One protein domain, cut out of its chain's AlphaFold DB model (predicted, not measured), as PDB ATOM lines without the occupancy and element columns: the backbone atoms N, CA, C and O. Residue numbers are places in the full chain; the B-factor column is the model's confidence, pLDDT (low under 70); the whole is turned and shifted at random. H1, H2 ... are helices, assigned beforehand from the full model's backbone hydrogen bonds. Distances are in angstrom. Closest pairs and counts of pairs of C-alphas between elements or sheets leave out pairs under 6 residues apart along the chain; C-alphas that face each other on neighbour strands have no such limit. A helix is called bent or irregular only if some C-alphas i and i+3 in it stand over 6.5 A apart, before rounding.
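AT A GLANCE: This is residues 2 to 218 of the 357 residues of the protein "DUF2206 domain-containing protein" of Thermoprotei archaeon (UniProt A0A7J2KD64). Two groups of helices meet through one sharply bent helix, H8. H6 and the arm H8a lie side by side in the middle; on one side the helical hairpin of H1 and H2 packs on H6 through H1, and on the other the arm H8b turns off from H8a, crosses H5 almost squarely and also meets H9. H3 folds back from the far end of H2 to the short H7, while the short H4 and H10 are near the ends of other helices, and residues 50 to 55 stick out. The 217 printed residues hold ten named helices, H1 to H10 in order, and no named strand, and the class is all helix. The whole is only just compact, close to loose, with a radius of gyration of the C-alphas of 20.2 A and spans of 59 by 49 by 33 A.

HOW THE PARTS SIT: H1, residues 2 to 20, and H2, residues 34 to 52, form a helical hairpin: they touch at a shallow tilt of 17 degrees, opposite ways, with the closest C-alphas, Met 5 and Ile 41, 6.8 A apart. With residues 7 to 11 alone, H1 also touches H6, residues 129 to 145, at a steep tilt of 53 degrees; the C-alphas of Ala 11 and Ile 133 are closest, 5.9 A apart. H3, residues 55 to 72, and H2 meet only through their link. H3 touches H7, residues 149 to 152, where the C-alphas of Ser 70 and Phe 149 are closest, 5.8 A apart. H4, residues 82 to 88, is close to H6 but not clearly touching, with the C-alphas of Pro 82 and Phe 145 closest at 5.7 A. H6 and H7 touch only at the corner, and only just, with 3 pairs of C-alphas within 8 A and Ser 144 and Ser 150 closest at 5.0 A. H8, residues 156 to 185, was assigned as one helix by its hydrogen bonds but is bent: C-alphas 166 and 169 are 7.1 A apart, and its arms H8a, residues 156 to 166, and H8b, residues 169 to 185, stand about perpendicular at 81 degrees. H8a touches H6 at a shallow tilt of 14 degrees, opposite ways, with the C-alphas of Ser 144 and Pro 156 closest at 5.5 A. H8b touches H5, residues 93 to 117, about perpendicular at 88 degrees, with the C-alphas of Gly 112 and Gly 174 closest at 3.6 A. H9, residues 192 to 211, touches H8b at a steep tilt of 54 degrees, Val 176 and Tyr 195 having the closest C-alphas at 5.8 A. H9 also touches H5 at 41 degrees, a steep tilt, with the C-alphas of Ile 98 and Phe 209 closest at 6.1 A. H10, residues 213 to 217, is close to H5 but not clearly touching, with the C-alphas of Ser 94 and Pro 215 closest at 5.6 A. Every O i to N i+4 pair is within hydrogen-bond range in H1, H2, H4, H5, H8b and H10; the counts are 13 of 14 in H3, 12 of 13 in H6, 5 of 7 in H8a and 15 of 16 in H9, and H7 is too short for such a pair.

IN THESE COORDINATES: H1 begins at C-alpha 2, (-35.523, 17.597, 26.509), and measures 27.1 A from first to last C-alpha. H2 measures 26.4 A, H3 26.6 A, H5 36.4 A and H6 25.2 A. H8a begins at C-alpha 156, (-48.531, 22.998, 32.066), and measures 15.8 A, H8b 24.4 A. H9 measures 29.1 A, and H10 ends at C-alpha 217, (-59.091, 23.219, 57.419).

THE WHOLE: The C-alphas of Ser 54 and Lys 187 are the two farthest apart, 63.9 A. The printed part has no cut. The links from H1 to H2 and from H5 to H6 are long. The mean pLDDT of the printed part is 80.0; 61 residues are under 70, among them 23 to 31, 66 to 91 and 147 to 155.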
ATOM      1  N   TYR A   2     -35.485  16.928  27.825       74.00
ATOM      2  CA  TYR A   2     -35.523  17.597  26.509       74.00
ATOM      3  C   TYR A   2     -35.780  19.111  26.569       74.00
ATOM      4  O   TYR A   2     -35.108  19.861  25.878       74.00
ATOM      5  N   ILE A   3     -36.678  19.582  27.441       78.62
ATOM      6  CA  ILE A   3     -36.960  21.023  27.598       78.62
ATOM      7  C   ILE A   3     -35.706  21.807  28.006       78.62
ATOM      8  O   ILE A   3     -35.436  22.855  27.433       78.62
ATOM      9  N   PHE A   4     -34.908  21.285  28.943       81.75
ATOM     10  CA  PHE A   4     -33.644  21.916  29.333       81.75
ATOM     11  C   PHE A   4     -32.597  21.843  28.223       81.75
ATOM     12  O   PHE A   4     -31.874  22.806  28.014       81.75
ATOM     13  N   MET A   5     -32.562  20.742  27.467       82.31
ATOM     14  CA  MET A   5     -31.698  20.624  26.292       82.31
ATOM     15  C   MET A   5     -32.020  21.708  25.257       82.31
ATOM     16  O   MET A   5     -31.128  22.443  24.846       82.31
ATOM     17  N   PHE A   6     -33.297  21.869  24.901       82.50
ATOM     18  CA  PHE A   6     -33.742  22.934  24.004       82.50
ATOM     19  C   PHE A   6     -33.483  24.322  24.593       82.50
ATOM     20  O   PHE A   6     -32.994  25.190  23.879       82.50
ATOM     21  N   ALA A   7     -33.741  24.529  25.888       86.38
ATOM     22  CA  ALA A   7     -33.465  25.803  26.546       86.38
ATOM     23  C   ALA A   7     -31.976  26.175  26.477       86.38
ATOM     24  O   ALA A   7     -31.659  27.317  26.166       86.38
ATOM     25  N   PHE A   8     -31.062  25.223  26.701       86.25
ATOM     26  CA  PHE A   8     -29.618  25.462  26.607       86.25
ATOM     27  C   PHE A   8     -29.149  25.711  25.173       86.25
ATOM     28  O   PHE A   8     -28.336  26.606  24.959       86.25
ATOM     29  N   ILE A   9     -29.685  24.980  24.189       85.75
ATOM     30  CA  ILE A   9     -29.377  25.216  22.769       85.75
ATOM     31  C   ILE A   9     -29.846  26.615  22.349       85.75
ATOM     32  O   ILE A   9     -29.070  27.379  21.783       85.75
ATOM     33  N   ILE A  10     -31.084  26.991  22.683       86.88
ATOM     34  CA  ILE A  10     -31.621  28.324  22.379       86.88
ATOM     35  C   ILE A  10     -30.817  29.406  23.113       86.88
ATOM     36  O   ILE A  10     -30.491  30.431  22.516       86.88
ATOM     37  N   ALA A  11     -30.438  29.175  24.375       87.00
ATOM     38  CA  ALA A  11     -29.612  30.104  25.144       87.00
ATOM     39  C   ALA A  11     -28.241  30.322  24.492       87.00
ATOM     40  O   ALA A  11     -27.808  31.467  24.368       87.00
ATOM     41  N   LEU A  12     -27.585  29.255  24.020       85.94
ATOM     42  CA  LEU A  12     -26.338  29.354  23.257       85.94
ATOM     43  C   LEU A  12     -26.508  30.188  21.988       85.94
ATOM     44  O   LEU A  12     -25.697  31.080  21.738       85.94
ATOM     45  N   CYS A  13     -27.556  29.921  21.201       86.00
ATOM     46  CA  CYS A  13     -27.840  30.676  19.981       86.00
ATOM     47  C   CYS A  13     -28.029  32.169  20.282       86.00
ATOM     48  O   CYS A  13     -27.422  33.008  19.620       86.00
ATOM     49  N   ILE A  14     -28.804  32.500  21.321       85.81
ATOM     50  CA  ILE A  14     -29.034  33.887  21.746       85.81
ATOM     51  C   ILE A  14     -27.727  34.544  22.200       85.81
ATOM     52  O   ILE A  14     -27.440  35.662  21.780       85.81
ATOM     53  N   ILE A  15     -26.899  33.864  22.997       83.12
ATOM     54  CA  ILE A  15     -25.607  34.414  23.438       83.12
ATOM     55  C   ILE A  15     -24.679  34.657  22.253       83.12
ATOM     56  O   ILE A  15     -24.039  35.705  22.187       83.12
ATOM     57  N   TYR A  16     -24.610  33.724  21.303       83.62
ATOM     58  CA  TYR A  16     -23.795  33.893  20.106       83.62
ATOM     59  C   TYR A  16     -24.278  35.085  19.266       83.62
ATOM     60  O   TYR A  16     -23.471  35.931  18.884       83.62
ATOM     61  N   MET A  17     -25.594  35.235  19.084       83.19
ATOM     62  CA  MET A  17     -26.179  36.418  18.446       83.19
ATOM     63  C   MET A  17     -25.850  37.714  19.200       83.19
ATOM     64  O   MET A  17     -25.449  38.700  18.587       83.19
ATOM     65  N   MET A  18     -25.966  37.734  20.531       81.06
ATOM     66  CA  MET A  18     -25.641  38.916  21.339       81.06
ATOM     67  C   MET A  18     -24.148  39.270  21.291       81.06
ATOM     68  O   MET A  18     -23.810  40.455  21.355       81.06
ATOM     69  N   LYS A  19     -23.261  38.273  21.150       81.12
ATOM     70  CA  LYS A  19     -21.824  38.477  20.910       81.12
ATOM     71  C   LYS A  19     -21.565  39.102  19.541       81.12
ATOM     72  O   LYS A  19     -20.807  40.062  19.478       81.12
ATOM     73  N   ILE A  20     -22.228  38.626  18.482       81.06
ATOM     74  CA  ILE A  20     -22.130  39.225  17.135       81.06
ATOM     75  C   ILE A  20     -22.569  40.694  17.160       81.06
ATOM     76  O   ILE A  20     -21.916  41.547  16.572       81.06
ATOM     77  N   ILE A  21     -23.645  41.006  17.887       80.06
ATOM     78  CA  ILE A  21     -24.190  42.369  18.004       80.06
ATOM     79  C   ILE A  21     -23.343  43.248  18.961       80.06
ATOM     80  O   ILE A  21     -23.630  44.428  19.148       80.06
ATOM     81  N   GLY A  22     -22.298  42.701  19.596       71.38
ATOM     82  CA  GLY A  22     -21.419  43.434  20.517       71.38
ATOM     83  C   GLY A  22     -22.071  43.826  21.849       71.38
ATOM     84  O   GLY A  22     -21.507  44.608  22.611       71.38
ATOM     85  N   LYS A  23     -23.262  43.294  22.156       68.31
ATOM     86  CA  LYS A  23     -24.018  43.600  23.385       68.31
ATOM     87  C   LYS A  23     -23.668  42.683  24.556       68.31
ATOM     88  O   LYS A  23     -23.997  43.008  25.692       68.31
ATOM     89  N   PHE A  24     -22.999  41.562  24.298       68.56
ATOM     90  CA  PHE A  24     -22.566  40.637  25.339       68.56
ATOM     91  C   PHE A  24     -21.107  40.905  25.718       68.56
ATOM     92  O   PHE A  24     -20.207  40.744  24.894       68.56
ATOM     93  N   LYS A  25     -20.854  41.311  26.968       64.75
ATOM     94  CA  LYS A  25     -19.480  41.452  27.470       64.75
ATOM     95  C   LYS A  25     -18.817  40.073  27.534       64.75
ATOM     96  O   LYS A  25     -19.466  39.097  27.893       64.75
ATOM     97  N   ASN A  26     -17.528  40.005  27.196       55.94
ATOM     98  CA  ASN A  26     -16.694  38.796  27.261       55.94
ATOM     99  C   ASN A  26     -16.461  38.349  28.721       55.94
ATOM    100  O   ASN A  26     -15.345  38.369  29.235       55.94
ATOM    101  N   GLU A  27     -17.525  37.964  29.417       61.22
ATOM    102  CA  GLU A  27     -17.442  37.218  30.664       61.22
ATOM    103  C   GLU A  27     -17.238  35.730  30.328       61.22
ATOM    104  O   GLU A  27     -17.721  35.229  29.304       61.22
ATOM    105  N   ARG A  28     -16.462  35.018  31.156       59.47
ATOM    106  CA  ARG A  28     -16.248  33.576  30.983       59.47
ATOM    107  C   ARG A  28     -17.595  32.868  31.122       59.47
ATOM    108  O   ARG A  28     -18.193  32.899  32.193       59.47
ATOM    109  N   LEU A  29     -18.041  32.234  30.039       64.69
ATOM    110  CA  LEU A  29     -19.250  31.419  30.034       64.69
ATOM    111  C   LEU A  29     -19.008  30.174  30.895       64.69
ATOM    112  O   LEU A  29     -18.150  29.353  30.560       64.69
ATOM    113  N   SER A  30     -19.705  30.066  32.024       67.75
ATOM    114  CA  SER A  30     -19.479  29.001  33.009       67.75
ATOM    115  C   SER A  30     -20.518  27.890  32.881       67.75
ATOM    116  O   SER A  30     -20.160  26.715  32.860       67.75
ATOM    117  N   LEU A  31     -21.791  28.263  32.724       69.19
ATOM    118  CA  LEU A  31     -22.919  27.345  32.590       69.19
ATOM    119  C   LEU A  31     -23.183  26.986  31.126       69.19
ATOM    120  O   LEU A  31     -23.529  25.847  30.826       69.19
ATOM    121  N   LEU A  32     -23.008  27.939  30.207       76.19
ATOM    122  CA  LEU A  32     -23.305  27.762  28.783       76.19
ATOM    123  C   LEU A  32     -22.031  27.533  27.965       76.19
ATOM    124  O   LEU A  32     -21.897  28.000  26.837       76.19
ATOM    125  N   ASN A  33     -21.070  26.803  28.530       81.88
ATOM    126  CA  ASN A  33     -19.920  26.340  27.766       81.88
ATOM    127  C   ASN A  33     -20.370  25.254  26.772       81.88
ATOM    128  O   ASN A  33     -21.029  24.286  27.159       81.88
ATOM    129  N   THR A  34     -19.980  25.377  25.501       81.00
ATOM    130  CA  THR A  34     -20.286  24.404  24.440       81.00
ATOM    131  C   THR A  34     -19.917  22.980  24.853       81.00
ATOM    132  O   THR A  34     -20.708  22.059  24.656       81.00
ATOM    133  N   ASN A  35     -18.765  22.799  25.506       85.56
ATOM    134  CA  ASN A  35     -18.318  21.483  25.969       85.56
ATOM    135  C   ASN A  35     -19.262  20.899  27.026       85.56
ATOM    136  O   ASN A  35     -19.595  19.718  26.975       85.56
ATOM    137  N   TYR A  36     -19.735  21.730  27.956       85.31
ATOM    138  CA  TYR A  36     -20.676  21.305  28.991       85.31
ATOM    139  C   TYR A  36     -22.009  20.860  28.382       85.31
ATOM    140  O   TYR A  36     -22.546  19.816  28.745       85.31
ATOM    141  N   ILE A  37     -22.512  21.613  27.401       85.56
ATOM    142  CA  ILE A  37     -23.780  21.306  26.732       85.56
ATOM    143  C   ILE A  37     -23.670  20.034  25.889       85.56
ATOM    144  O   ILE A  37     -24.579  19.209  25.932       85.56
ATOM    145  N   LEU A  38     -22.552  19.823  25.189       85.94
ATOM    146  CA  LEU A  38     -22.297  18.580  24.455       85.94
ATOM    147  C   LEU A  38     -22.259  17.367  25.390       85.94
ATOM    148  O   LEU A  38     -22.910  16.362  25.109       85.94
ATOM    149  N   ILE A  39     -21.566  17.476  26.529       89.12
ATOM    150  CA  ILE A  39     -21.530  16.417  27.547       89.12
ATOM    151  C   ILE A  39     -22.938  16.153  28.098       89.12
ATOM    152  O   ILE A  39     -23.349  14.998  28.197       89.12
ATOM    153  N   TYR A  40     -23.708  17.200  28.406       87.06
ATOM    154  CA  TYR A  40     -25.088  17.062  28.876       87.06
ATOM    155  C   TYR A  40     -25.981  16.351  27.849       87.06
ATOM    156  O   TYR A  40     -26.713  15.431  28.216       87.06
ATOM    157  N   ILE A  41     -25.909  16.733  26.568       86.12
ATOM    158  CA  ILE A  41     -26.661  16.089  25.479       86.12
ATOM    159  C   ILE A  41     -26.276  14.614  25.372       86.12
ATOM    160  O   ILE A  41     -27.157  13.762  25.281       86.12
ATOM    161  N   LEU A  42     -24.980  14.307  25.425       88.06
ATOM    162  CA  LEU A  42     -24.466  12.946  25.310       88.06
ATOM    163  C   LEU A  42     -24.930  12.066  26.477       88.06
ATOM    164  O   LEU A  42     -25.452  10.978  26.247       88.06
ATOM    165  N   ILE A  43     -24.835  12.553  27.718       88.06
ATOM    166  CA  ILE A  43     -25.330  11.834  28.904       88.06
ATOM    167  C   ILE A  43     -26.845  11.641  28.826       88.06
ATOM    168  O   ILE A  43     -27.336  10.540  29.076       88.06
ATOM    169  N   ALA A  44     -27.596  12.684  28.458       83.69
ATOM    170  CA  ALA A  44     -29.042  12.586  28.302       83.69
ATOM    171  C   ALA A  44     -29.406  11.540  27.242       83.69
ATOM    172  O   ALA A  44     -30.287  10.715  27.473       83.69
ATOM    173  N   PHE A  45     -28.707  11.538  26.108       81.62
ATOM    174  CA  PHE A  45     -28.914  10.574  25.037       81.62
ATOM    175  C   PHE A  45     -28.628   9.141  25.499       81.62
ATOM    176  O   PHE A  45     -29.492   8.286  25.333       81.62
ATOM    177  N   ILE A  46     -27.485   8.892  26.152       85.50
ATOM    178  CA  ILE A  46     -27.132   7.575  26.713       85.50
ATOM    179  C   ILE A  46     -28.181   7.109  27.726       85.50
ATOM    180  O   ILE A  46     -28.636   5.968  27.686       85.50
ATOM    181  N   TRP A  47     -28.609   7.990  28.631       83.00
ATOM    182  CA  TRP A  47     -29.652   7.656  29.596       83.00
ATOM    183  C   TRP A  47     -30.948   7.233  28.897       83.00
ATOM    184  O   TRP A  47     -31.569   6.237  29.273       83.00
ATOM    185  N   TYR A  48     -31.354   7.961  27.856       74.19
ATOM    186  CA  TYR A  48     -32.562   7.646  27.100       74.19
ATOM    187  C   TYR A  48     -32.446   6.362  26.277       74.19
ATOM    188  O   TYR A  48     -33.426   5.624  26.198       74.19
ATOM    189  N   THR A  49     -31.287   6.059  25.687       74.69
ATOM    190  CA  THR A  49     -31.105   4.802  24.947       74.69
ATOM    191  C   THR A  49     -31.163   3.593  25.877       74.69
ATOM    192  O   THR A  49     -31.830   2.615  25.545       74.69
ATOM    193  N   ILE A  50     -30.551   3.683  27.064       80.56
ATOM    194  CA  ILE A  50     -30.568   2.613  28.072       80.56
ATOM    195  C   ILE A  50     -31.979   2.409  28.635       80.56
ATOM    196  O   ILE A  50     -32.448   1.281  28.749       80.56
ATOM    197  N   THR A  51     -32.670   3.494  28.992       76.06
ATOM    198  CA  THR A  51     -33.953   3.390  29.705       76.06
ATOM    199  C   THR A  51     -35.156   3.123  28.809       76.06
ATOM    200  O   THR A  51     -36.175   2.658  29.316       76.06
ATOM    201  N   ALA A  52     -35.082   3.414  27.506       61.19
ATOM    202  CA  ALA A  52     -36.291   3.526  26.694       61.19
ATOM    203  C   ALA A  52     -36.332   2.744  25.376       61.19
ATOM    204  O   ALA A  52     -37.160   3.088  24.533       61.19
ATOM    205  N   GLN A  53     -35.471   1.729  25.198       56.78
ATOM    206  CA  GLN A  53     -35.511   0.726  24.113       56.78
ATOM    207  C   GLN A  53     -36.231   1.204  22.831       56.78
ATOM    208  O   GLN A  53     -37.404   0.902  22.678       56.78
ATOM    209  N   SER A  54     -35.554   1.973  21.962       54.00
ATOM    210  CA  SER A  54     -35.933   2.435  20.593       54.00
ATOM    211  C   SER A  54     -37.325   3.067  20.321       54.00
ATOM    212  O   SER A  54     -37.441   3.877  19.401       54.00
ATOM    213  N   ILE A  55     -38.359   2.811  21.121       55.91
ATOM    214  CA  ILE A  55     -39.741   3.293  20.995       55.91
ATOM    215  C   ILE A  55     -39.800   4.820  21.153       55.91
ATOM    216  O   ILE A  55     -40.615   5.488  20.519       55.91
ATOM    217  N   ASN A  56     -38.878   5.403  21.924       57.00
ATOM    218  CA  ASN A  56     -38.864   6.839  22.194       57.00
ATOM    219  C   ASN A  56     -38.349   7.717  21.046       57.00
ATOM    220  O   ASN A  56     -38.665   8.906  21.036       57.00
ATOM    221  N   PHE A  57     -37.588   7.192  20.077       61.78
ATOM    222  CA  PHE A  57     -37.079   8.033  18.983       61.78
ATOM    223  C   PHE A  57     -38.202   8.449  18.026       61.78
ATOM    224  O   PHE A  57     -38.358   9.633  17.743       61.78
ATOM    225  N   ASN A  58     -39.054   7.502  17.620       65.06
ATOM    226  CA  ASN A  58     -40.245   7.810  16.822       65.06
ATOM    227  C   ASN A  58     -41.200   8.739  17.575       65.06
ATOM    228  O   ASN A  58     -41.773   9.652  16.990       65.06
ATOM    229  N   VAL A  59     -41.325   8.553  18.890       64.88
ATOM    230  CA  VAL A  59     -42.099   9.453  19.749       64.88
ATOM    231  C   VAL A  59     -41.495  10.863  19.765       64.88
ATOM    232  O   VAL A  59     -42.238  11.832  19.667       64.88
ATOM    233  N   LEU A  60     -40.167  11.005  19.818       63.81
ATOM    234  CA  LEU A  60     -39.480  12.300  19.757       63.81
ATOM    235  C   LEU A  60     -39.675  12.994  18.406       63.81
ATOM    236  O   LEU A  60     -40.016  14.174  18.386       63.81
ATOM    237  N   VAL A  61     -39.502  12.280  17.289       71.69
ATOM    238  CA  VAL A  61     -39.733  12.830  15.940       71.69
ATOM    239  C   VAL A  61     -41.189  13.270  15.788       71.69
ATOM    240  O   VAL A  61     -41.449  14.388  15.347       71.69
ATOM    241  N   ASN A  62     -42.133  12.447  16.249       70.00
ATOM    242  CA  ASN A  62     -43.547  12.804  16.265       70.00
ATOM    243  C   ASN A  62     -43.809  14.023  17.159       70.00
ATOM    244  O   ASN A  62     -44.574  14.897  16.768       70.00
ATOM    245  N   TYR A  63     -43.150  14.147  18.318       67.88
ATOM    246  CA  TYR A  63     -43.264  15.348  19.148       67.88
ATOM    247  C   TYR A  63     -42.776  16.591  18.415       67.88
ATOM    248  O   TYR A  63     -43.496  17.580  18.398       67.88
ATOM    249  N   VAL A  64     -41.600  16.556  17.787       69.56
ATOM    250  CA  VAL A  64     -41.076  17.703  17.027       69.56
ATOM    251  C   VAL A  64     -42.029  18.083  15.891       69.56
ATOM    252  O   VAL A  64     -42.347  19.260  15.735       69.56
ATOM    253  N   TYR A  65     -42.547  17.096  15.158       75.75
ATOM    254  CA  TYR A  65     -43.537  17.307  14.102       75.75
ATOM    255  C   TYR A  65     -44.830  17.946  14.636       75.75
ATOM    256  O   TYR A  65     -45.307  18.947  14.100       75.75
ATOM    257  N   HIS A  66     -45.374  17.430  15.740       69.06
ATOM    258  CA  HIS A  66     -46.578  17.981  16.359       69.06
ATOM    259  C   HIS A  66     -46.353  19.374  16.949       69.06
ATOM    260  O   HIS A  66     -47.238  20.215  16.838       69.06
ATOM    261  N   ILE A  67     -45.186  19.648  17.534       66.62
ATOM    262  CA  ILE A  67     -44.790  20.972  18.028       66.62
ATOM    263  C   ILE A  67     -44.761  21.972  16.873       66.62
ATOM    264  O   ILE A  67     -45.368  23.034  16.986       66.62
ATOM    265  N   ALA A  68     -44.101  21.625  15.763       68.38
ATOM    266  CA  ALA A  68     -43.994  22.491  14.592       68.38
ATOM    267  C   ALA A  68     -45.376  22.831  14.016       68.38
ATOM    268  O   ALA A  68     -45.686  24.005  13.819       68.38
ATOM    269  N   ASN A  69     -46.243  21.830  13.852       69.62
ATOM    270  CA  ASN A  69     -47.602  22.047  13.353       69.62
ATOM    271  C   ASN A  69     -48.485  22.804  14.361       69.62
ATOM    272  O   ASN A  69     -49.290  23.641  13.976       69.62
ATOM    273  N   SER A  70     -48.297  22.589  15.665       65.31
ATOM    274  CA  SER A  70     -49.081  23.284  16.699       65.31
ATOM    275  C   SER A  70     -48.713  24.754  16.861       65.31
ATOM    276  O   SER A  70     -49.546  25.539  17.309       65.31
ATOM    277  N   ILE A  71     -47.471  25.130  16.539       64.38
ATOM    278  CA  ILE A  71     -47.049  26.536  16.487       64.38
ATOM    279  C   ILE A  71     -47.736  27.255  15.316       64.38
ATOM    280  O   ILE A  71     -48.050  28.435  15.438       64.38
ATOM    281  N   LEU A  72     -47.999  26.549  14.211       63.28
ATOM    282  CA  LEU A  72     -48.715  27.093  13.053       63.28
ATOM    283  C   LEU A  72     -50.232  27.180  13.302       63.28
ATOM    284  O   LEU A  72     -50.856  28.163  12.913       63.28
ATOM    285  N   ASP A  73     -50.800  26.225  14.042       64.88
ATOM    286  CA  ASP A  73     -52.238  26.143  14.348       64.88
ATOM    287  C   ASP A  73     -52.634  26.827  15.680       64.88
ATOM    288  O   ASP A  73     -53.521  26.349  16.401       64.88
ATOM    289  N   MET A  74     -51.976  27.930  16.069       61.03
ATOM    290  CA  MET A  74     -52.253  28.641  17.330       61.03
ATOM    291  C   MET A  74     -53.633  29.327  17.342       61.03
ATOM    292  O   MET A  74     -53.762  30.544  17.222       61.03
ATOM    293  N   TYR A  75     -54.691  28.559  17.587       61.09
ATOM    294  CA  TYR A  75     -55.974  29.105  18.018       61.09
ATOM    295  C   TYR A  75     -55.888  29.459  19.509       61.09
ATOM    296  O   TYR A  75     -55.831  28.581  20.373       61.09
ATOM    297  N   PHE A  76     -55.868  30.757  19.820       56.69
ATOM    298  CA  PHE A  76     -55.722  31.278  21.187       56.69
ATOM    299  C   PHE A  76     -56.887  30.903  22.124       56.69
ATOM    300  O   PHE A  76     -56.695  30.825  23.337       56.69
ATOM    301  N   PHE A  77     -58.072  30.618  21.574       55.62
ATOM    302  CA  PHE A  77     -59.298  30.363  22.333       55.62
ATOM    303  C   PHE A  77     -59.992  29.090  21.836       55.62
ATOM    304  O   PHE A  77     -60.945  29.141  21.067       55.62
ATOM    305  N   SER A  78     -59.499  27.932  22.266       61.97
ATOM    306  CA  SER A  78     -60.227  26.662  22.152       61.97
ATOM    307  C   SER A  78     -60.609  26.174  23.550       61.97
ATOM    308  O   SER A  78     -59.872  26.406  24.510       61.97
ATOM    309  N   GLU A  79     -61.749  25.491  23.685       59.03
ATOM    310  CA  GLU A  79     -62.235  24.914  24.955       59.03
ATOM    311  C   GLU A  79     -61.235  23.935  25.601       59.03
ATOM    312  O   GLU A  79     -61.295  23.657  26.800       59.03
ATOM    313  N   ASN A  80     -60.279  23.437  24.814       58.59
ATOM    314  CA  ASN A  80     -59.291  22.452  25.244       58.59
ATOM    315  C   ASN A  80     -57.984  23.078  25.748       58.59
ATOM    316  O   ASN A  80     -57.114  22.367  26.252       58.59
ATOM    317  N   VAL A  81     -57.837  24.400  25.635       67.94
ATOM    318  CA  VAL A  81     -56.637  25.113  26.079       67.94
ATOM    319  C   VAL A  81     -56.647  25.231  27.614       67.94
ATOM    320  O   VAL A  81     -57.668  25.576  28.206       67.94
ATOM    321  N   PRO A  82     -55.525  25.005  28.317       66.06
ATOM    322  CA  PRO A  82     -55.472  25.091  29.775       66.06
ATOM    323  C   PRO A  82     -55.958  26.427  30.342       66.06
ATOM    324  O   PRO A  82     -56.580  26.444  31.400       66.06
ATOM    325  N   ILE A  83     -55.711  27.542  29.643       67.81
ATOM    326  CA  ILE A  83     -56.220  28.865  30.037       67.81
ATOM    327  C   ILE A  83     -57.750  28.890  30.057       67.81
ATOM    328  O   ILE A  83     -58.331  29.385  31.020       67.81
ATOM    329  N   THR A  84     -58.421  28.346  29.039       64.19
ATOM    330  CA  THR A  84     -59.891  28.356  28.985       64.19
ATOM    331  C   THR A  84     -60.469  27.448  30.063       64.19
ATOM    332  O   THR A  84     -61.413  27.837  30.744       64.19
ATOM    333  N   GLN A  85     -59.833  26.307  30.339       66.31
ATOM    334  CA  GLN A  85     -60.206  25.451  31.467       66.31
ATOM    335  C   GLN A  85     -60.022  26.150  32.821       66.31
ATOM    336  O   GLN A  85     -60.892  26.048  33.680       66.31
ATOM    337  N   LEU A  86     -58.937  26.901  33.017       68.12
ATOM    338  CA  LEU A  86     -58.717  27.673  34.245       68.12
ATOM    339  C   LEU A  86     -59.736  28.808  34.427       68.12
ATOM    340  O   LEU A  86     -60.038  29.164  35.566       68.12
ATOM    341  N   LEU A  87     -60.244  29.389  33.339       68.38
ATOM    342  CA  LEU A  87     -61.204  30.497  33.373       68.38
ATOM    343  C   LEU A  87     -62.660  30.031  33.498       68.38
ATOM    344  O   LEU A  87     -63.444  30.686  34.177       68.38
ATOM    345  N   VAL A  88     -63.019  28.918  32.857       67.38
ATOM    346  CA  VAL A  88     -64.406  28.431  32.769       67.38
ATOM    347  C   VAL A  88     -64.759  27.485  33.917       67.38
ATOM    348  O   VAL A  88     -65.915  27.425  34.339       67.38
ATOM    349  N   HIS A  89     -63.792  26.721  34.432       66.06
ATOM    350  CA  HIS A  89     -64.077  25.735  35.467       66.06
ATOM    351  C   HIS A  89     -64.243  26.410  36.832       66.06
ATOM    352  O   HIS A  89     -63.365  27.149  37.273       66.06
ATOM    353  N   LYS A  90     -65.361  26.129  37.508       64.94
ATOM    354  CA  LYS A  90     -65.570  26.542  38.899       64.94
ATOM    355  C   LYS A  90     -64.780  25.620  39.813       64.94
ATOM    356  O   LYS A  90     -65.012  24.409  39.810       64.94
ATOM    357  N   PHE A  91     -63.868  26.183  40.593       69.12
ATOM    358  CA  PHE A  91     -63.157  25.441  41.621       69.12
ATOM    359  C   PHE A  91     -63.865  25.560  42.978       69.12
ATOM    360  O   PHE A  91     -64.699  26.437  43.201       69.12
ATOM    361  N   TYR A  92     -63.523  24.650  43.895       75.44
ATOM    362  CA  TYR A  92     -63.767  24.841  45.327       75.44
ATOM    363  C   TYR A  92     -63.131  26.160  45.803       75.44
ATOM    364  O   TYR A  92     -62.220  26.668  45.141       75.44
ATOM    365  N   LEU A  93     -63.549  26.704  46.949       84.50
ATOM    366  CA  LEU A  93     -63.065  28.005  47.417       84.50
ATOM    367  C   LEU A  93     -61.539  28.010  47.580       84.50
ATOM    368  O   LEU A  93     -60.863  28.924  47.110       84.50
ATOM    369  N   SER A  94     -60.968  26.947  48.150       85.00
ATOM    370  CA  SER A  94     -59.516  26.758  48.248       85.00
ATOM    371  C   SER A  94     -58.827  26.662  46.883       85.00
ATOM    372  O   SER A  94     -57.686  27.102  46.728       85.00
ATOM    373  N   GLY A  95     -59.521  26.125  45.877       82.44
ATOM    374  CA  GLY A  95     -59.061  26.053  44.494       82.44
ATOM    375  C   GLY A  95     -59.067  27.412  43.780       82.44
ATOM    376  O   GLY A  95     -58.161  27.701  43.000       82.44
ATOM    377  N   GLU A  96     -60.026  28.286  44.079       85.88
ATOM    378  CA  GLU A  96     -60.004  29.667  43.579       85.88
ATOM    379  C   GLU A  96     -58.910  30.490  44.273       85.88
ATOM    380  O   GLU A  96     -58.174  31.230  43.616       85.88
ATOM    381  N   ILE A  97     -58.720  30.307  45.587       89.94
ATOM    382  CA  ILE A  97     -57.649  30.987  46.328       89.94
ATOM    383  C   ILE A  97     -56.279  30.571  45.785       89.94
ATOM    384  O   ILE A  97     -55.457  31.433  45.476       89.94
ATOM    385  N   ILE A  98     -56.023  29.269  45.606       88.25
ATOM    386  CA  ILE A  98     -54.724  28.814  45.097       88.25
ATOM    387  C   ILE A  98     -54.462  29.338  43.680       88.25
ATOM    388  O   ILE A  98     -53.346  29.763  43.387       88.25
ATOM    389  N   LYS A  99     -55.490  29.392  42.823       86.69
ATOM    390  CA  LYS A  99     -55.411  29.992  41.486       86.69
ATOM    391  C   LYS A  99     -55.005  31.465  41.561       86.69
ATOM    392  O   LYS A  99     -54.092  31.874  40.844       86.69
ATOM    393  N   PHE A 100     -55.616  32.245  42.453       90.19
ATOM    394  CA  PHE A 100     -55.233  33.641  42.669       90.19
ATOM    395  C   PHE A 100     -53.785  33.779  43.162       90.19
ATOM    396  O   PHE A 100     -53.040  34.625  42.671       90.19
ATOM    397  N   LEU A 101     -53.343  32.906  44.071       92.62
ATOM    398  CA  LEU A 101     -51.963  32.915  44.556       92.62
ATOM    399  C   LEU A 101     -50.948  32.590  43.445       92.62
ATOM    400  O   LEU A 101     -49.906  33.241  43.361       92.62
ATOM    401  N   TYR A 102     -51.254  31.639  42.556       90.56
ATOM    402  CA  TYR A 102     -50.425  31.349  41.379       90.56
ATOM    403  C   TYR A 102     -50.348  32.537  40.405       90.56
ATOM    404  O   TYR A 102     -49.275  32.827  39.868       90.56
ATOM    405  N   LEU A 103     -51.459  33.255  40.203       90.38
ATOM    406  CA  LEU A 103     -51.476  34.481  39.399       90.38
ATOM    407  C   LEU A 103     -50.600  35.569  40.030       90.38
ATOM    408  O   LEU A 103     -49.779  36.161  39.331       90.38
ATOM    409  N   LEU A 104     -50.699  35.777  41.346       93.56
ATOM    410  CA  LEU A 104     -49.841  36.718  42.070       93.56
ATOM    411  C   LEU A 104     -48.356  36.366  41.943       93.56
ATOM    412  O   LEU A 104     -47.548  37.247  41.659       93.56
ATOM    413  N   ILE A 105     -47.984  35.092  42.084       94.31
ATOM    414  CA  ILE A 105     -46.593  34.652  41.891       94.31
ATOM    415  C   ILE A 105     -46.111  34.940  40.476       94.31
ATOM    416  O   ILE A 105     -44.999  35.437  40.300       94.31
ATOM    417  N   THR A 106     -46.945  34.670  39.473       92.25
ATOM    418  CA  THR A 106     -46.614  34.951  38.071       92.25
ATOM    419  C   THR A 106     -46.410  36.452  37.844       92.25
ATOM    420  O   THR A 106     -45.450  36.849  37.183       92.25
ATOM    421  N   ILE A 107     -47.245  37.297  38.457       93.88
ATOM    422  CA  ILE A 107     -47.084  38.756  38.440       93.88
ATOM    423  C   ILE A 107     -45.777  39.168  39.126       93.88
ATOM    424  O   ILE A 107     -45.035  39.979  38.578       93.88
ATOM    425  N   PHE A 108     -45.440  38.595  40.284       95.31
ATOM    426  CA  PHE A 108     -44.168  38.882  40.950       95.31
ATOM    427  C   PHE A 108     -42.965  38.460  40.102       95.31
ATOM    428  O   PHE A 108     -42.005  39.214  40.016       95.31
ATOM    429  N   ILE A 109     -43.017  37.315  39.416       94.56
ATOM    430  CA  ILE A 109     -41.962  36.909  38.475       94.56
ATOM    431  C   ILE A 109     -41.816  37.947  37.355       94.56
ATOM    432  O   ILE A 109     -40.700  38.389  37.087       94.56
ATOM    433  N   LEU A 110     -42.925  38.383  36.748       93.81
ATOM    434  CA  LEU A 110     -42.923  39.421  35.712       93.81
ATOM    435  C   LEU A 110     -42.300  40.726  36.216       93.81
ATOM    436  O   LEU A 110     -41.395  41.258  35.578       93.81
ATOM    437  N   ILE A 111     -42.736  41.217  37.378       93.50
ATOM    438  CA  ILE A 111     -42.190  42.435  37.990       93.50
ATOM    439  C   ILE A 111     -40.691  42.269  38.258       93.50
ATOM    440  O   ILE A 111     -39.925  43.184  37.974       93.50
ATOM    441  N   GLY A 112     -40.255  41.104  38.745       92.31
ATOM    442  CA  GLY A 112     -38.841  40.813  38.981       92.31
ATOM    443  C   GLY A 112     -38.004  40.830  37.702       92.31
ATOM    444  O   GLY A 112     -36.916  41.402  37.689       92.31
ATOM    445  N   ILE A 113     -38.522  40.261  36.609       91.94
ATOM    446  CA  ILE A 113     -37.886  40.323  35.285       91.94
ATOM    447  C   ILE A 113     -37.780  41.781  34.812       91.94
ATOM    448  O   ILE A 113     -36.699  42.216  34.410       91.94
ATOM    449  N   PHE A 114     -38.868  42.555  34.894       90.69
ATOM    450  CA  PHE A 114     -38.870  43.962  34.486       90.69
ATOM    451  C   PHE A 114     -37.937  44.829  35.337       90.69
ATOM    452  O   PHE A 114     -37.259  45.696  34.792       90.69
ATOM    453  N   ASP A 115     -37.849  44.594  36.647       89.06
ATOM    454  CA  ASP A 115     -36.971  45.357  37.542       89.06
ATOM    455  C   ASP A 115     -35.483  45.165  37.188       89.06
ATOM    456  O   ASP A 115     -34.706  46.125  37.199       89.06
ATOM    457  N   ILE A 116     -35.108  43.943  36.783       87.94
ATOM    458  CA  ILE A 116     -33.764  43.614  36.280       87.94
ATOM    459  C   ILE A 116     -33.516  44.256  34.909       87.94
ATOM    460  O   ILE A 116     -32.465  44.865  34.699       87.94
ATOM    461  N   LEU A 117     -34.476  44.167  33.981       86.44
ATOM    462  CA  LEU A 117     -34.359  44.773  32.647       86.44
ATOM    463  C   LEU A 117     -34.211  46.297  32.713       86.44
ATOM    464  O   LEU A 117     -33.391  46.871  31.999       86.44
ATOM    465  N   LEU A 118     -34.957  46.949  33.608       84.25
ATOM    466  CA  LEU A 118     -34.898  48.394  33.842       84.25
ATOM    467  C   LEU A 118     -33.685  48.824  34.684       84.25
ATOM    468  O   LEU A 118     -33.544  50.011  34.975       84.25
ATOM    469  N   ARG A 119     -32.814  47.881  35.081       70.94
ATOM    470  CA  ARG A 119     -31.588  48.106  35.870       70.94
ATOM    471  C   ARG A 119     -31.821  48.921  37.148       70.94
ATOM    472  O   ARG A 119     -30.921  49.625  37.600       70.94
ATOM    473  N   ARG A 120     -33.018  48.848  37.742       60.94
ATOM    474  CA  ARG A 120     -33.387  49.729  38.861       60.94
ATOM    475  C   ARG A 120     -32.586  49.423  40.123       60.94
ATOM    476  O   ARG A 120     -32.193  50.365  40.807       60.94
ATOM    477  N   LYS A 121     -32.366  48.140  40.443       56.88
ATOM    478  CA  LYS A 121     -31.728  47.711  41.707       56.88
ATOM    479  C   LYS A 121     -31.054  46.324  41.678       56.88
ATOM    480  O   LYS A 121     -30.724  45.792  42.736       56.88
ATOM    481  N   SER A 122     -30.892  45.683  40.520       56.84
ATOM    482  CA  SER A 122     -30.646  44.236  40.499       56.84
ATOM    483  C   SER A 122     -29.195  43.814  40.760       56.84
ATOM    484  O   SER A 122     -28.257  44.259  40.104       56.84
ATOM    485  N   ILE A 123     -29.042  42.850  41.675       64.31
ATOM    486  CA  ILE A 123     -27.810  42.066  41.897       64.31
ATOM    487  C   ILE A 123     -27.463  41.248  40.639       64.31
ATOM    488  O   ILE A 123     -26.295  41.044  40.312       64.31
ATOM    489  N   LEU A 124     -28.493  40.790  39.918       67.62
ATOM    490  CA  LEU A 124     -28.361  40.052  38.667       67.62
ATOM    491  C   LEU A 124     -28.231  41.013  37.488       67.62
ATOM    492  O   LEU A 124     -28.996  41.970  37.361       67.62
ATOM    493  N   ARG A 125     -27.287  40.722  36.593       73.31
ATOM    494  CA  ARG A 125     -27.126  41.454  35.335       73.31
ATOM    495  C   ARG A 125     -28.068  40.871  34.274       73.31
ATOM    496  O   ARG A 125     -28.163  39.644  34.184       73.31
ATOM    497  N   PRO A 126     -28.714  41.706  33.439       70.75
ATOM    498  CA  PRO A 126     -29.533  41.223  32.323       70.75
ATOM    499  C   PRO A 126     -28.703  40.434  31.300       70.75
ATOM    500  O   PRO A 126     -29.214  39.538  30.644       70.75
ATOM    501  N   ASP A 127     -27.399  40.705  31.227       67.69
ATOM    502  CA  ASP A 127     -26.467  40.012  30.334       67.69
ATOM    503  C   ASP A 127     -25.922  38.702  30.949       67.69
ATOM    504  O   ASP A 127     -25.007  38.094  30.409       67.69
ATOM    505  N   SER A 128     -26.440  38.258  32.101       80.62
ATOM    506  CA  SER A 128     -25.982  37.013  32.732       80.62
ATOM    507  C   SER A 128     -26.558  35.772  32.045       80.62
ATOM    508  O   SER A 128     -27.723  35.748  31.644       80.62
ATOM    509  N   GLU A 129     -25.766  34.695  31.983       83.94
ATOM    510  CA  GLU A 129     -26.201  33.383  31.468       83.94
ATOM    511  C   GLU A 129     -27.498  32.913  32.145       83.94
ATOM    512  O   GLU A 129     -28.431  32.443  31.495       83.94
ATOM    513  N   TYR A 130     -27.570  33.109  33.465       86.75
ATOM    514  CA  TYR A 130     -28.725  32.754  34.280       86.75
ATOM    515  C   TYR A 130     -29.996  33.501  33.856       86.75
ATOM    516  O   TYR A 130     -31.069  32.898  33.776       86.75
ATOM    517  N   PHE A 131     -29.889  34.803  33.566       88.12
ATOM    518  CA  PHE A 131     -31.023  35.615  33.128       88.12
ATOM    519  C   PHE A 131     -31.570  35.137  31.780       88.12
ATOM    520  O   PHE A 131     -32.779  34.962  31.639       88.12
ATOM    521  N   ILE A 132     -30.684  34.847  30.822       88.12
ATOM    522  CA  ILE A 132     -31.064  34.365  29.485       88.12
ATOM    523  C   ILE A 132     -31.793  33.021  29.579       88.12
ATOM    524  O   ILE A 132     -32.882  32.871  29.021       88.12
ATOM    525  N   ILE A 133     -31.242  32.061  30.332       89.50
ATOM    526  CA  ILE A 133     -31.889  30.755  30.552       89.50
ATOM    527  C   ILE A 133     -33.269  30.948  31.188       89.50
ATOM    528  O   ILE A 133     -34.254  30.368  30.729       89.50
ATOM    529  N   SER A 134     -33.359  31.790  32.216       91.75
ATOM    530  CA  SER A 134     -34.612  32.037  32.933       91.75
ATOM    531  C   SER A 134     -35.675  32.686  32.042       91.75
ATOM    532  O   SER A 134     -36.838  32.300  32.115       91.75
ATOM    533  N   MET A 135     -35.293  33.597  31.141       91.00
ATOM    534  CA  MET A 135     -36.202  34.204  30.157       91.00
ATOM    535  C   MET A 135     -36.738  33.196  29.133       91.00
ATOM    536  O   MET A 135     -37.918  33.242  28.774       91.00
ATOM    537  N   ILE A 136     -35.904  32.256  28.678       91.44
ATOM    538  CA  ILE A 136     -36.349  31.184  27.774       91.44
ATOM    539  C   ILE A 136     -37.334  30.264  28.498       91.44
ATOM    540  O   ILE A 136     -38.400  29.953  27.967       91.44
ATOM    541  N   LEU A 137     -37.020  29.873  29.735       91.19
ATOM    542  CA  LEU A 137     -37.902  29.039  30.553       91.19
ATOM    543  C   LEU A 137     -39.221  29.750  30.888       91.19
ATOM    544  O   LEU A 137     -40.274  29.114  30.872       91.19
ATOM    545  N   PHE A 138     -39.189  31.063  31.125       91.62
ATOM    546  CA  PHE A 138     -40.391  31.880  31.289       91.62
ATOM    547  C   PHE A 138     -41.240  31.909  30.010       91.62
ATOM    548  O   PHE A 138     -42.456  31.733  30.066       91.62
ATOM    549  N   SER A 139     -40.607  32.048  28.842       88.50
ATOM    550  CA  SER A 139     -41.298  31.980  27.546       88.50
ATOM    551  C   SER A 139     -41.950  30.613  27.319       88.50
ATOM    552  O   SER A 139     -43.110  30.544  26.920       88.50
ATOM    553  N   PHE A 140     -41.253  29.517  27.639       86.19
ATOM    554  CA  PHE A 140     -41.825  28.167  27.582       86.19
ATOM    555  C   PHE A 140     -43.019  28.000  28.517       86.19
ATOM    556  O   PHE A 140     -44.005  27.371  28.129       86.19
ATOM    557  N   LEU A 141     -42.964  28.587  29.716       86.62
ATOM    558  CA  LEU A 141     -44.108  28.626  30.616       86.62
ATOM    559  C   LEU A 141     -45.298  29.327  29.945       86.62
ATOM    560  O   LEU A 141     -46.377  28.746  29.886       86.62
ATOM    561  N   GLY A 142     -45.102  30.526  29.393       83.56
ATOM    562  CA  GLY A 142     -46.164  31.286  28.724       83.56
ATOM    563  C   GLY A 142     -46.800  30.521  27.561       83.56
ATOM    564  O   GLY A 142     -48.019  30.365  27.514       83.56
ATOM    565  N   ILE A 143     -45.975  29.956  26.675       79.06
ATOM    566  CA  ILE A 143     -46.443  29.160  25.528       79.06
ATOM    567  C   ILE A 143     -47.189  27.903  26.002       79.06
ATOM    568  O   ILE A 143     -48.166  27.503  25.382       79.06
ATOM    569  N   SER A 144     -46.805  27.301  27.134       78.44
ATOM    570  CA  SER A 144     -47.491  26.110  27.662       78.44
ATOM    571  C   SER A 144     -48.940  26.349  28.082       78.44
ATOM    572  O   SER A 144     -49.710  25.395  28.191       78.44
ATOM    573  N   PHE A 145     -49.318  27.602  28.323       74.69
ATOM    574  CA  PHE A 145     -50.689  27.978  28.643       74.69
ATOM    575  C   PHE A 145     -51.488  28.375  27.393       74.69
ATOM    576  O   PHE A 145     -52.715  28.326  27.429       74.69
ATOM    577  N   VAL A 146     -50.823  28.700  26.282       70.56
ATOM    578  CA  VAL A 146     -51.447  29.228  25.064       70.56
ATOM    579  C   VAL A 146     -51.534  28.162  23.967       70.56
ATOM    580  O   VAL A 146     -50.564  27.483  23.637       70.56
ATOM    581  N   GLY A 147     -52.715  28.043  23.358       67.12
ATOM    582  CA  GLY A 147     -52.954  27.168  22.210       67.12
ATOM    583  C   GLY A 147     -52.842  25.667  22.509       67.12
ATOM    584  O   GLY A 147     -52.801  25.212  23.659       67.12
ATOM    585  N   ARG A 148     -52.790  24.868  21.436       64.44
ATOM    586  CA  ARG A 148     -52.704  23.396  21.506       64.44
ATOM    587  C   ARG A 148     -51.324  22.878  21.908       64.44
ATOM    588  O   ARG A 148     -51.159  21.684  22.121       64.44
ATOM    589  N   PHE A 149     -50.340  23.761  22.079       63.62
ATOM    590  CA  PHE A 149     -48.988  23.405  22.516       63.62
ATOM    591  C   PHE A 149     -48.986  22.613  23.835       63.62
ATOM    592  O   PHE A 149     -48.203  21.684  24.029       63.62
ATOM    593  N   SER A 150     -49.930  22.941  24.714       61.91
ATOM    594  CA  SER A 150     -50.195  22.255  25.978       61.91
ATOM    595  C   SER A 150     -50.623  20.784  25.851       61.91
ATOM    596  O   SER A 150     -50.352  20.004  26.764       61.91
ATOM    597  N   GLU A 151     -51.275  20.400  24.746       62.09
ATOM    598  CA  GLU A 151     -51.766  19.036  24.497       62.09
ATOM    599  C   GLU A 151     -50.614  18.083  24.148       62.09
ATOM    600  O   GLU A 151     -50.658  16.899  24.486       62.09
ATOM    601  N   TYR A 152     -49.573  18.606  23.495       59.94
ATOM    602  CA  TYR A 152     -48.452  17.822  22.970       59.94
ATOM    603  C   TYR A 152     -47.203  17.861  23.861       59.94
ATOM    604  O   TYR A 152     -46.322  17.012  23.736       59.94
ATOM    605  N   MET A 153     -47.116  18.827  24.775       59.72
ATOM    606  CA  MET A 153     -46.035  18.947  25.754       59.72
ATOM    607  C   MET A 153     -46.302  18.163  27.046       59.72
ATOM    608  O   MET A 153     -47.407  17.699  27.329       59.72
ATOM    609  N   MET A 154     -45.275  18.078  27.905       62.44
ATOM    610  CA  MET A 154     -45.486  17.798  29.329       62.44
ATOM    611  C   MET A 154     -46.447  18.868  29.864       62.44
ATOM    612  O   MET A 154     -46.078  20.036  29.882       62.44
ATOM    613  N   GLY A 155     -47.671  18.482  30.244       67.56
ATOM    614  CA  GLY A 155     -48.737  19.431  30.591       67.56
ATOM    615  C   GLY A 155     -48.300  20.566  31.538       67.56
ATOM    616  O   GLY A 155     -47.358  20.388  32.320       67.56
ATOM    617  N   PRO A 156     -49.001  21.715  31.520       74.31
ATOM    618  CA  PRO A 156     -48.531  22.998  32.066       74.31
ATOM    619  C   PRO A 156     -48.077  22.922  33.529       74.31
ATOM    620  O   PRO A 156     -47.099  23.555  33.910       74.31
ATOM    621  N   PHE A 157     -48.706  22.068  34.340       76.50
ATOM    622  CA  PHE A 157     -48.314  21.834  35.733       76.50
ATOM    623  C   PHE A 157     -46.872  21.327  35.892       76.50
ATOM    624  O   PHE A 157     -46.152  21.780  36.779       76.50
ATOM    625  N   ARG A 158     -46.425  20.400  35.035       77.75
ATOM    626  CA  ARG A 158     -45.059  19.851  35.099       77.75
ATOM    627  C   ARG A 158     -44.034  20.872  34.625       77.75
ATOM    628  O   ARG A 158     -42.971  20.992  35.225       77.75
ATOM    629  N   LEU A 159     -44.359  21.616  33.568       84.56
ATOM    630  CA  LEU A 159     -43.517  22.709  33.086       84.56
ATOM    631  C   LEU A 159     -43.370  23.804  34.142       84.56
ATOM    632  O   LEU A 159     -42.252  24.244  34.401       84.56
ATOM    633  N   TYR A 160     -44.461  24.176  34.812       86.50
ATOM    634  CA  TYR A 160     -44.433  25.137  35.909       86.50
ATOM    635  C   TYR A 160     -43.491  24.691  37.029       86.50
ATOM    636  O   TYR A 160     -42.629  25.463  37.435       86.50
ATOM    637  N   GLN A 161     -43.577  23.437  37.481       86.25
ATOM    638  CA  GLN A 161     -42.687  22.912  38.525       86.25
ATOM    639  C   GLN A 161     -41.206  22.975  38.128       86.25
ATOM    640  O   GLN A 161     -40.379  23.424  38.917       86.25
ATOM    641  N   LEU A 162     -40.869  22.562  36.903       87.50
ATOM    642  CA  LEU A 162     -39.482  22.538  36.426       87.50
ATOM    643  C   LEU A 162     -38.895  23.941  36.236       87.50
ATOM    644  O   LEU A 162     -37.740  24.188  36.576       87.50
ATOM    645  N   THR A 163     -39.684  24.855  35.674       90.69
ATOM    646  CA  THR A 163     -39.246  26.230  35.391       90.69
ATOM    647  C   THR A 163     -39.206  27.086  36.656       90.69
ATOM    648  O   THR A 163     -38.329  27.940  36.779       90.69
ATOM    649  N   SER A 164     -40.072  26.815  37.640       89.94
ATOM    650  CA  SER A 164     -40.138  27.562  38.904       89.94
ATOM    651  C   SER A 164     -38.818  27.585  39.668       89.94
ATOM    652  O   SER A 164     -38.511  28.597  40.284       89.94
ATOM    653  N   THR A 165     -37.997  26.534  39.591       89.88
ATOM    654  CA  THR A 165     -36.677  26.510  40.246       89.88
ATOM    655  C   THR A 165     -35.759  27.625  39.736       89.88
ATOM    656  O   THR A 165     -35.061  28.255  40.523       89.88
ATOM    657  N   PHE A 166     -35.805  27.919  38.433       90.56
ATOM    658  CA  PHE A 166     -35.045  29.015  37.821       90.56
ATOM    659  C   PHE A 166     -35.751  30.367  37.985       90.56
ATOM    660  O   PHE A 166     -35.109  31.410  38.104       90.56
ATOM    661  N   LEU A 167     -37.084  30.371  38.029       93.56
ATOM    662  CA  LEU A 167     -37.874  31.596  38.156       93.56
ATOM    663  C   LEU A 167     -37.999  32.099  39.608       93.56
ATOM    664  O   LEU A 167     -38.341  33.261  39.826       93.56
ATOM    665  N   ALA A 168     -37.684  31.269  40.605       92.69
ATOM    666  CA  ALA A 168     -37.848  31.591  42.023       92.69
ATOM    667  C   ALA A 168     -37.131  32.882  42.467       92.69
ATOM    668  O   ALA A 168     -37.776  33.698  43.135       92.69
ATOM    669  N   PRO A 169     -35.867  33.161  42.076       91.69
ATOM    670  CA  PRO A 169     -35.217  34.421  42.442       91.69
ATOM    671  C   PRO A 169     -35.956  35.654  41.913       91.69
ATOM    672  O   PRO A 169     -36.058  36.657  42.616       91.69
ATOM    673  N   PHE A 170     -36.535  35.572  40.712       93.00
ATOM    674  CA  PHE A 170     -37.317  36.664  40.125       93.00
ATOM    675  C   PHE A 170     -38.607  36.912  40.898       93.00
ATOM    676  O   PHE A 170     -38.968  38.064  41.116       93.00
ATOM    677  N   CYS A 171     -39.262  35.851  41.375       94.50
ATOM    678  CA  CYS A 171     -40.429  35.981  42.243       94.50
ATOM    679  C   CYS A 171     -40.092  36.757  43.528       94.50
ATOM    680  O   CYS A 171     -40.832  37.660  43.908       94.50
ATOM    681  N   ILE A 172     -38.954  36.456  44.166       92.56
ATOM    682  CA  ILE A 172     -38.507  37.155  45.381       92.56
ATOM    683  C   ILE A 172     -38.192  38.624  45.079       92.56
ATOM    684  O   ILE A 172     -38.686  39.512  45.776       92.56
ATOM    685  N   ILE A 173     -37.407  38.890  44.028       91.50
ATOM    686  CA  ILE A 173     -37.038  40.255  43.617       91.50
ATOM    687  C   ILE A 173     -38.296  41.078  43.321       91.50
ATOM    688  O   ILE A 173     -38.457  42.180  43.845       91.50
ATOM    689  N   GLY A 174     -39.217  40.533  42.525       93.25
ATOM    690  CA  GLY A 174     -40.439  41.233  42.158       93.25
ATOM    691  C   GLY A 174     -41.422  41.383  43.309       93.25
ATOM    692  O   GLY A 174     -42.057  42.428  43.418       93.25
ATOM    693  N   GLY A 175     -41.511  40.408  44.216       93.44
ATOM    694  CA  GLY A 175     -42.317  40.509  45.429       93.44
ATOM    695  C   GLY A 175     -41.850  41.639  46.344       93.44
ATOM    696  O   GLY A 175     -42.645  42.495  46.734       93.44
ATOM    697  N   VAL A 176     -40.544  41.704  46.621       91.88
ATOM    698  CA  VAL A 176     -39.951  42.789  47.420       91.88
ATOM    699  C   VAL A 176     -40.115  44.140  46.718       91.88
ATOM    700  O   VAL A 176     -40.578  45.092  47.346       91.88
ATOM    701  N   SER A 177     -39.821  44.219  45.415       91.31
ATOM    702  CA  SER A 177     -39.982  45.453  44.627       91.31
ATOM    703  C   SER A 177     -41.440  45.932  44.596       91.31
ATOM    704  O   SER A 177     -41.708  47.128  44.718       91.31
ATOM    705  N   SER A 178     -42.406  45.010  44.528       92.44
ATOM    706  CA  SER A 178     -43.837  45.337  44.582       92.44
ATOM    707  C   SER A 178     -44.212  45.995  45.907       92.44
ATOM    708  O   SER A 178     -44.830  47.057  45.904       92.44
ATOM    709  N   ILE A 179     -43.791  45.413  47.036       91.38
ATOM    710  CA  ILE A 179     -44.075  45.974  48.364       91.38
ATOM    711  C   ILE A 179     -43.398  47.343  48.518       91.38
ATOM    712  O   ILE A 179     -44.042  48.287  48.970       91.38
ATOM    713  N   GLU A 180     -42.140  47.491  48.089       89.25
ATOM    714  CA  GLU A 180     -41.438  48.781  48.108       89.25
ATOM    715  C   GLU A 180     -42.144  49.862  47.280       89.25
ATOM    716  O   GLU A 180     -42.186  51.029  47.670       89.25
ATOM    717  N   ASN A 181     -42.665  49.509  46.105       89.00
ATOM    718  CA  ASN A 181     -43.364  50.464  45.252       89.00
ATOM    719  C   ASN A 181     -44.712  50.864  45.865       89.00
ATOM    720  O   ASN A 181     -45.046  52.047  45.862       89.00
ATOM    721  N   ILE A 182     -45.435  49.918  46.471       89.88
ATOM    722  CA  ILE A 182     -46.686  50.194  47.188       89.88
ATOM    723  C   ILE A 182     -46.438  51.137  48.373       89.88
ATOM    724  O   ILE A 182     -47.153  52.126  48.526       89.88
ATOM    725  N   THR A 183     -45.407  50.901  49.189       90.19
ATOM    726  CA  THR A 183     -45.124  51.761  50.352       90.19
ATOM    727  C   THR A 183     -44.688  53.165  49.957       90.19
ATOM    728  O   THR A 183     -45.074  54.123  50.625       90.19
ATOM    729  N   LYS A 184     -43.954  53.317  48.845       87.25
ATOM    730  CA  LYS A 184     -43.633  54.634  48.272       87.25
ATOM    731  C   LYS A 184     -44.884  55.388  47.828       87.25
ATOM    732  O   LYS A 184     -45.000  56.570  48.138       87.25
ATOM    733  N   VAL A 185     -45.813  54.719  47.141       91.00
ATOM    734  CA  VAL A 185     -47.085  55.323  46.703       91.00
ATOM    735  C   VAL A 185     -47.924  55.750  47.909       91.00
ATOM    736  O   VAL A 185     -48.440  56.864  47.936       91.00
ATOM    737  N   LEU A 186     -47.984  54.910  48.945       90.31
ATOM    738  CA  LEU A 186     -48.690  55.203  50.197       90.31
ATOM    739  C   LEU A 186     -47.923  56.156  51.134       90.31
ATOM    740  O   LEU A 186     -48.434  56.507  52.194       90.31
ATOM    741  N   LYS A 187     -46.702  56.576  50.769       89.50
ATOM    742  CA  LYS A 187     -45.799  57.421  51.575       89.50
ATOM    743  C   LYS A 187     -45.508  56.870  52.982       89.50
ATOM    744  O   LYS A 187     -45.191  57.628  53.897       89.50
ATOM    745  N   VAL A 188     -45.558  55.549  53.155       88.88
ATOM    746  CA  VAL A 188     -45.270  54.878  54.432       88.88
ATOM    747  C   VAL A 188     -43.791  54.505  54.495       88.88
ATOM    748  O   VAL A 188     -43.271  53.810  53.621       88.88
ATOM    749  N   LYS A 189     -43.094  54.932  55.554       84.25
ATOM    750  CA  LYS A 189     -41.702  54.532  55.802       84.25
ATOM    751  C   LYS A 189     -41.671  53.178  56.501       84.25
ATOM    752  O   LYS A 189     -41.970  53.077  57.684       84.25
ATOM    753  N   ILE A 190     -41.279  52.145  55.764       84.62
ATOM    754  CA  ILE A 190     -41.099  50.793  56.291       84.62
ATOM    755  C   ILE A 190     -39.612  50.427  56.226       84.62
ATOM    756  O   ILE A 190     -38.943  50.674  55.221       84.62
ATOM    757  N   HIS A 191     -39.075  49.833  57.298       84.94
ATOM    758  CA  HIS A 191     -37.709  49.304  57.273       84.94
ATOM    759  C   HIS A 191     -37.600  48.118  56.310       84.94
ATOM    760  O   HIS A 191     -38.465  47.247  56.282       84.94
ATOM    761  N   THR A 192     -36.477  48.021  55.599       80.81
ATOM    762  CA  THR A 192     -36.221  46.999  54.567       80.81
ATOM    763  C   THR A 192     -36.447  45.558  55.034       80.81
ATOM    764  O   THR A 192     -36.960  44.736  54.278       80.81
ATOM    765  N   LYS A 193     -36.146  45.254  56.303       86.94
ATOM    766  CA  LYS A 193     -36.379  43.928  56.905       86.94
ATOM    767  C   LYS A 193     -37.851  43.498  56.880       86.94
ATOM    768  O   LYS A 193     -38.131  42.304  56.811       86.94
ATOM    769  N   TRP A 194     -38.790  44.439  56.933       88.88
ATOM    770  CA  TRP A 194     -40.217  44.120  56.919       88.88
ATOM    771  C   TRP A 194     -40.706  43.679  55.543       88.88
ATOM    772  O   TRP A 194     -41.589  42.831  55.492       88.88
ATOM    773  N   TYR A 195     -40.107  44.150  54.442       90.06
ATOM    774  CA  TYR A 195     -40.477  43.692  53.095       90.06
ATOM    775  C   TYR A 195     -40.293  42.182  52.948       90.06
ATOM    776  O   TYR A 195     -41.195  41.483  52.491       90.06
ATOM    777  N   LEU A 196     -39.158  41.667  53.432       90.00
ATOM    778  CA  LEU A 196     -38.876  40.233  53.443       90.00
ATOM    779  C   LEU A 196     -39.830  39.464  54.364       90.00
ATOM    780  O   LEU A 196     -40.278  38.388  53.986       90.00
ATOM    781  N   ARG A 197     -40.184  40.019  55.532       93.31
ATOM    782  CA  ARG A 197     -41.145  39.388  56.457       93.31
ATOM    783  C   ARG A 197     -42.553  39.300  55.870       93.31
ATOM    784  O   ARG A 197     -43.188  38.255  55.957       93.31
ATOM    785  N   PHE A 198     -43.044  40.370  55.248       91.50
ATOM    786  CA  PHE A 198     -44.348  40.349  54.584       91.50
ATOM    787  C   PHE A 198     -44.364  39.334  53.441       91.50
ATOM    788  O   PHE A 198     -45.291  38.532  53.335       91.50
ATOM    789  N   PHE A 199     -43.301  39.307  52.635       93.50
ATOM    790  CA  PHE A 199     -43.189  38.341  51.552       93.50
ATOM    791  C   PHE A 199     -43.056  36.894  52.055       93.50
ATOM    792  O   PHE A 199     -43.638  35.988  51.463       93.50
ATOM    793  N   SER A 200     -42.365  36.657  53.177       94.62
ATOM    794  CA  SER A 200     -42.298  35.320  53.775       94.62
ATOM    795  C   SER A 200     -43.662  34.848  54.271       94.62
ATOM    796  O   SER A 200     -44.005  33.697  54.039       94.62
ATOM    797  N   VAL A 201     -44.469  35.731  54.876       95.12
ATOM    798  CA  VAL A 201     -45.848  35.396  55.280       95.12
ATOM    799  C   VAL A 201     -46.686  35.013  54.060       95.12
ATOM    800  O   VAL A 201     -47.367  33.988  54.083       95.12
ATOM    801  N   PHE A 202     -46.586  35.776  52.967       94.94
ATOM    802  CA  PHE A 202     -47.233  35.425  51.701       94.94
ATOM    803  C   PHE A 202     -46.797  34.037  51.197       94.94
ATOM    804  O   PHE A 202     -47.644  33.217  50.845       94.94
ATOM    805  N   MET A 203     -45.494  33.738  51.216       95.00
ATOM    806  CA  MET A 203     -44.969  32.430  50.807       95.00
ATOM    807  C   MET A 203     -45.430  31.290  51.720       95.00
ATOM    808  O   MET A 203     -45.723  30.202  51.229       95.00
ATOM    809  N   THR A 204     -45.561  31.526  53.027       95.75
ATOM    810  CA  THR A 204     -46.140  30.553  53.962       95.75
ATOM    811  C   THR A 204     -47.598  30.264  53.623       95.75
ATOM    812  O   THR A 204     -47.978  29.098  53.553       95.75
ATOM    813  N   ILE A 205     -48.408  31.292  53.346       94.50
ATOM    814  CA  ILE A 205     -49.799  31.109  52.902       94.50
ATOM    815  C   ILE A 205     -49.823  30.287  51.609       94.50
ATOM    816  O   ILE A 205     -50.526  29.281  51.528       94.50
ATOM    817  N   PHE A 206     -49.001  30.648  50.620       93.19
ATOM    818  CA  PHE A 206     -48.895  29.894  49.371       93.19
ATOM    819  C   PHE A 206     -48.521  28.421  49.589       93.19
ATOM    820  O   PHE A 206     -49.121  27.535  48.974       93.19
ATOM    821  N   LEU A 207     -47.580  28.139  50.490       92.31
ATOM    822  CA  LEU A 207     -47.186  26.780  50.856       92.31
ATOM    823  C   LEU A 207     -48.330  26.002  51.529       92.31
ATOM    824  O   LEU A 207     -48.539  24.832  51.208       92.31
ATOM    825  N   LEU A 208     -49.095  26.626  52.427       90.94
ATOM    826  CA  LEU A 208     -50.225  25.984  53.115       90.94
ATOM    827  C   LEU A 208     -51.331  25.555  52.143       90.94
ATOM    828  O   LEU A 208     -51.876  24.458  52.272       90.94
ATOM    829  N   PHE A 209     -51.627  26.380  51.136       89.44
ATOM    830  CA  PHE A 209     -52.581  26.011  50.087       89.44
ATOM    831  C   PHE A 209     -52.040  24.901  49.176       89.44
ATOM    832  O   PHE A 209     -52.777  23.974  48.841       89.44
ATOM    833  N   ASN A 210     -50.754  24.939  48.811       86.81
ATOM    834  CA  ASN A 210     -50.148  23.936  47.924       86.81
ATOM    835  C   ASN A 210     -49.905  22.575  48.585       86.81
ATOM    836  O   ASN A 210     -50.020  21.548  47.920       86.81
ATOM    837  N   SER A 211     -49.577  22.556  49.876       85.88
ATOM    838  CA  SER A 211     -49.389  21.320  50.653       85.88
ATOM    839  C   SER A 211     -50.701  20.583  50.930       85.88
ATOM    840  O   SER A 211     -50.678  19.399  51.253       85.88
ATOM    841  N   GLY A 212     -51.842  21.264  50.783       81.69
ATOM    842  CA  GLY A 212     -53.159  20.704  51.058       81.69
ATOM    843  C   GLY A 212     -53.660  20.918  52.485       81.69
ATOM    844  O   GLY A 212     -54.812  20.603  52.766       81.69
ATOM    845  N   VAL A 213     -52.853  21.518  53.366       85.38
ATOM    846  CA  VAL A 213     -53.252  21.808  54.752       85.38
ATOM    847  C   VAL A 213     -54.431  22.782  54.800       85.38
ATOM    848  O   VAL A 213     -55.408  22.526  55.497       85.38
ATOM    849  N   ALA A 214     -54.378  23.879  54.036       87.44
ATOM    850  CA  ALA A 214     -55.455  24.871  54.045       87.44
ATOM    851  C   ALA A 214     -56.801  24.313  53.530       87.44
ATOM    852  O   ALA A 214     -57.799  24.507  54.219       87.44
ATOM    853  N   PRO A 215     -56.867  23.569  52.403       84.75
ATOM    854  CA  PRO A 215     -58.099  22.893  51.992       84.75
ATOM    855  C   PRO A 215     -58.732  22.000  53.072       84.75
ATOM    856  O   PRO A 215     -59.944  22.058  53.253       84.75
ATOM    857  N   VAL A 216     -57.935  21.240  53.838       80.75
ATOM    858  CA  VAL A 216     -58.455  20.380  54.925       80.75
ATOM    859  C   VAL A 216     -59.132  21.204  56.008       80.75
ATOM    860  O   VAL A 216     -60.245  20.885  56.410       80.75
ATOM    861  N   LEU A 217     -58.503  22.303  56.433       84.19
ATOM    862  CA  LEU A 217     -59.091  23.219  57.419       84.19
ATOM    863  C   LEU A 217     -60.398  23.857  56.920       84.19
ATOM    864  O   LEU A 217     -61.225  24.278  57.724       84.19
ATOM    865  N   MET A 218     -60.590  23.917  55.601       84.44
ATOM    866  CA  MET A 218     -61.800  24.423  54.953       84.44
ATOM    867  C   MET A 218     -62.836  23.321  54.664       84.44
ATOM    868  O   MET A 218     -63.870  23.620  54.074       84.44
TER     869      MET A 218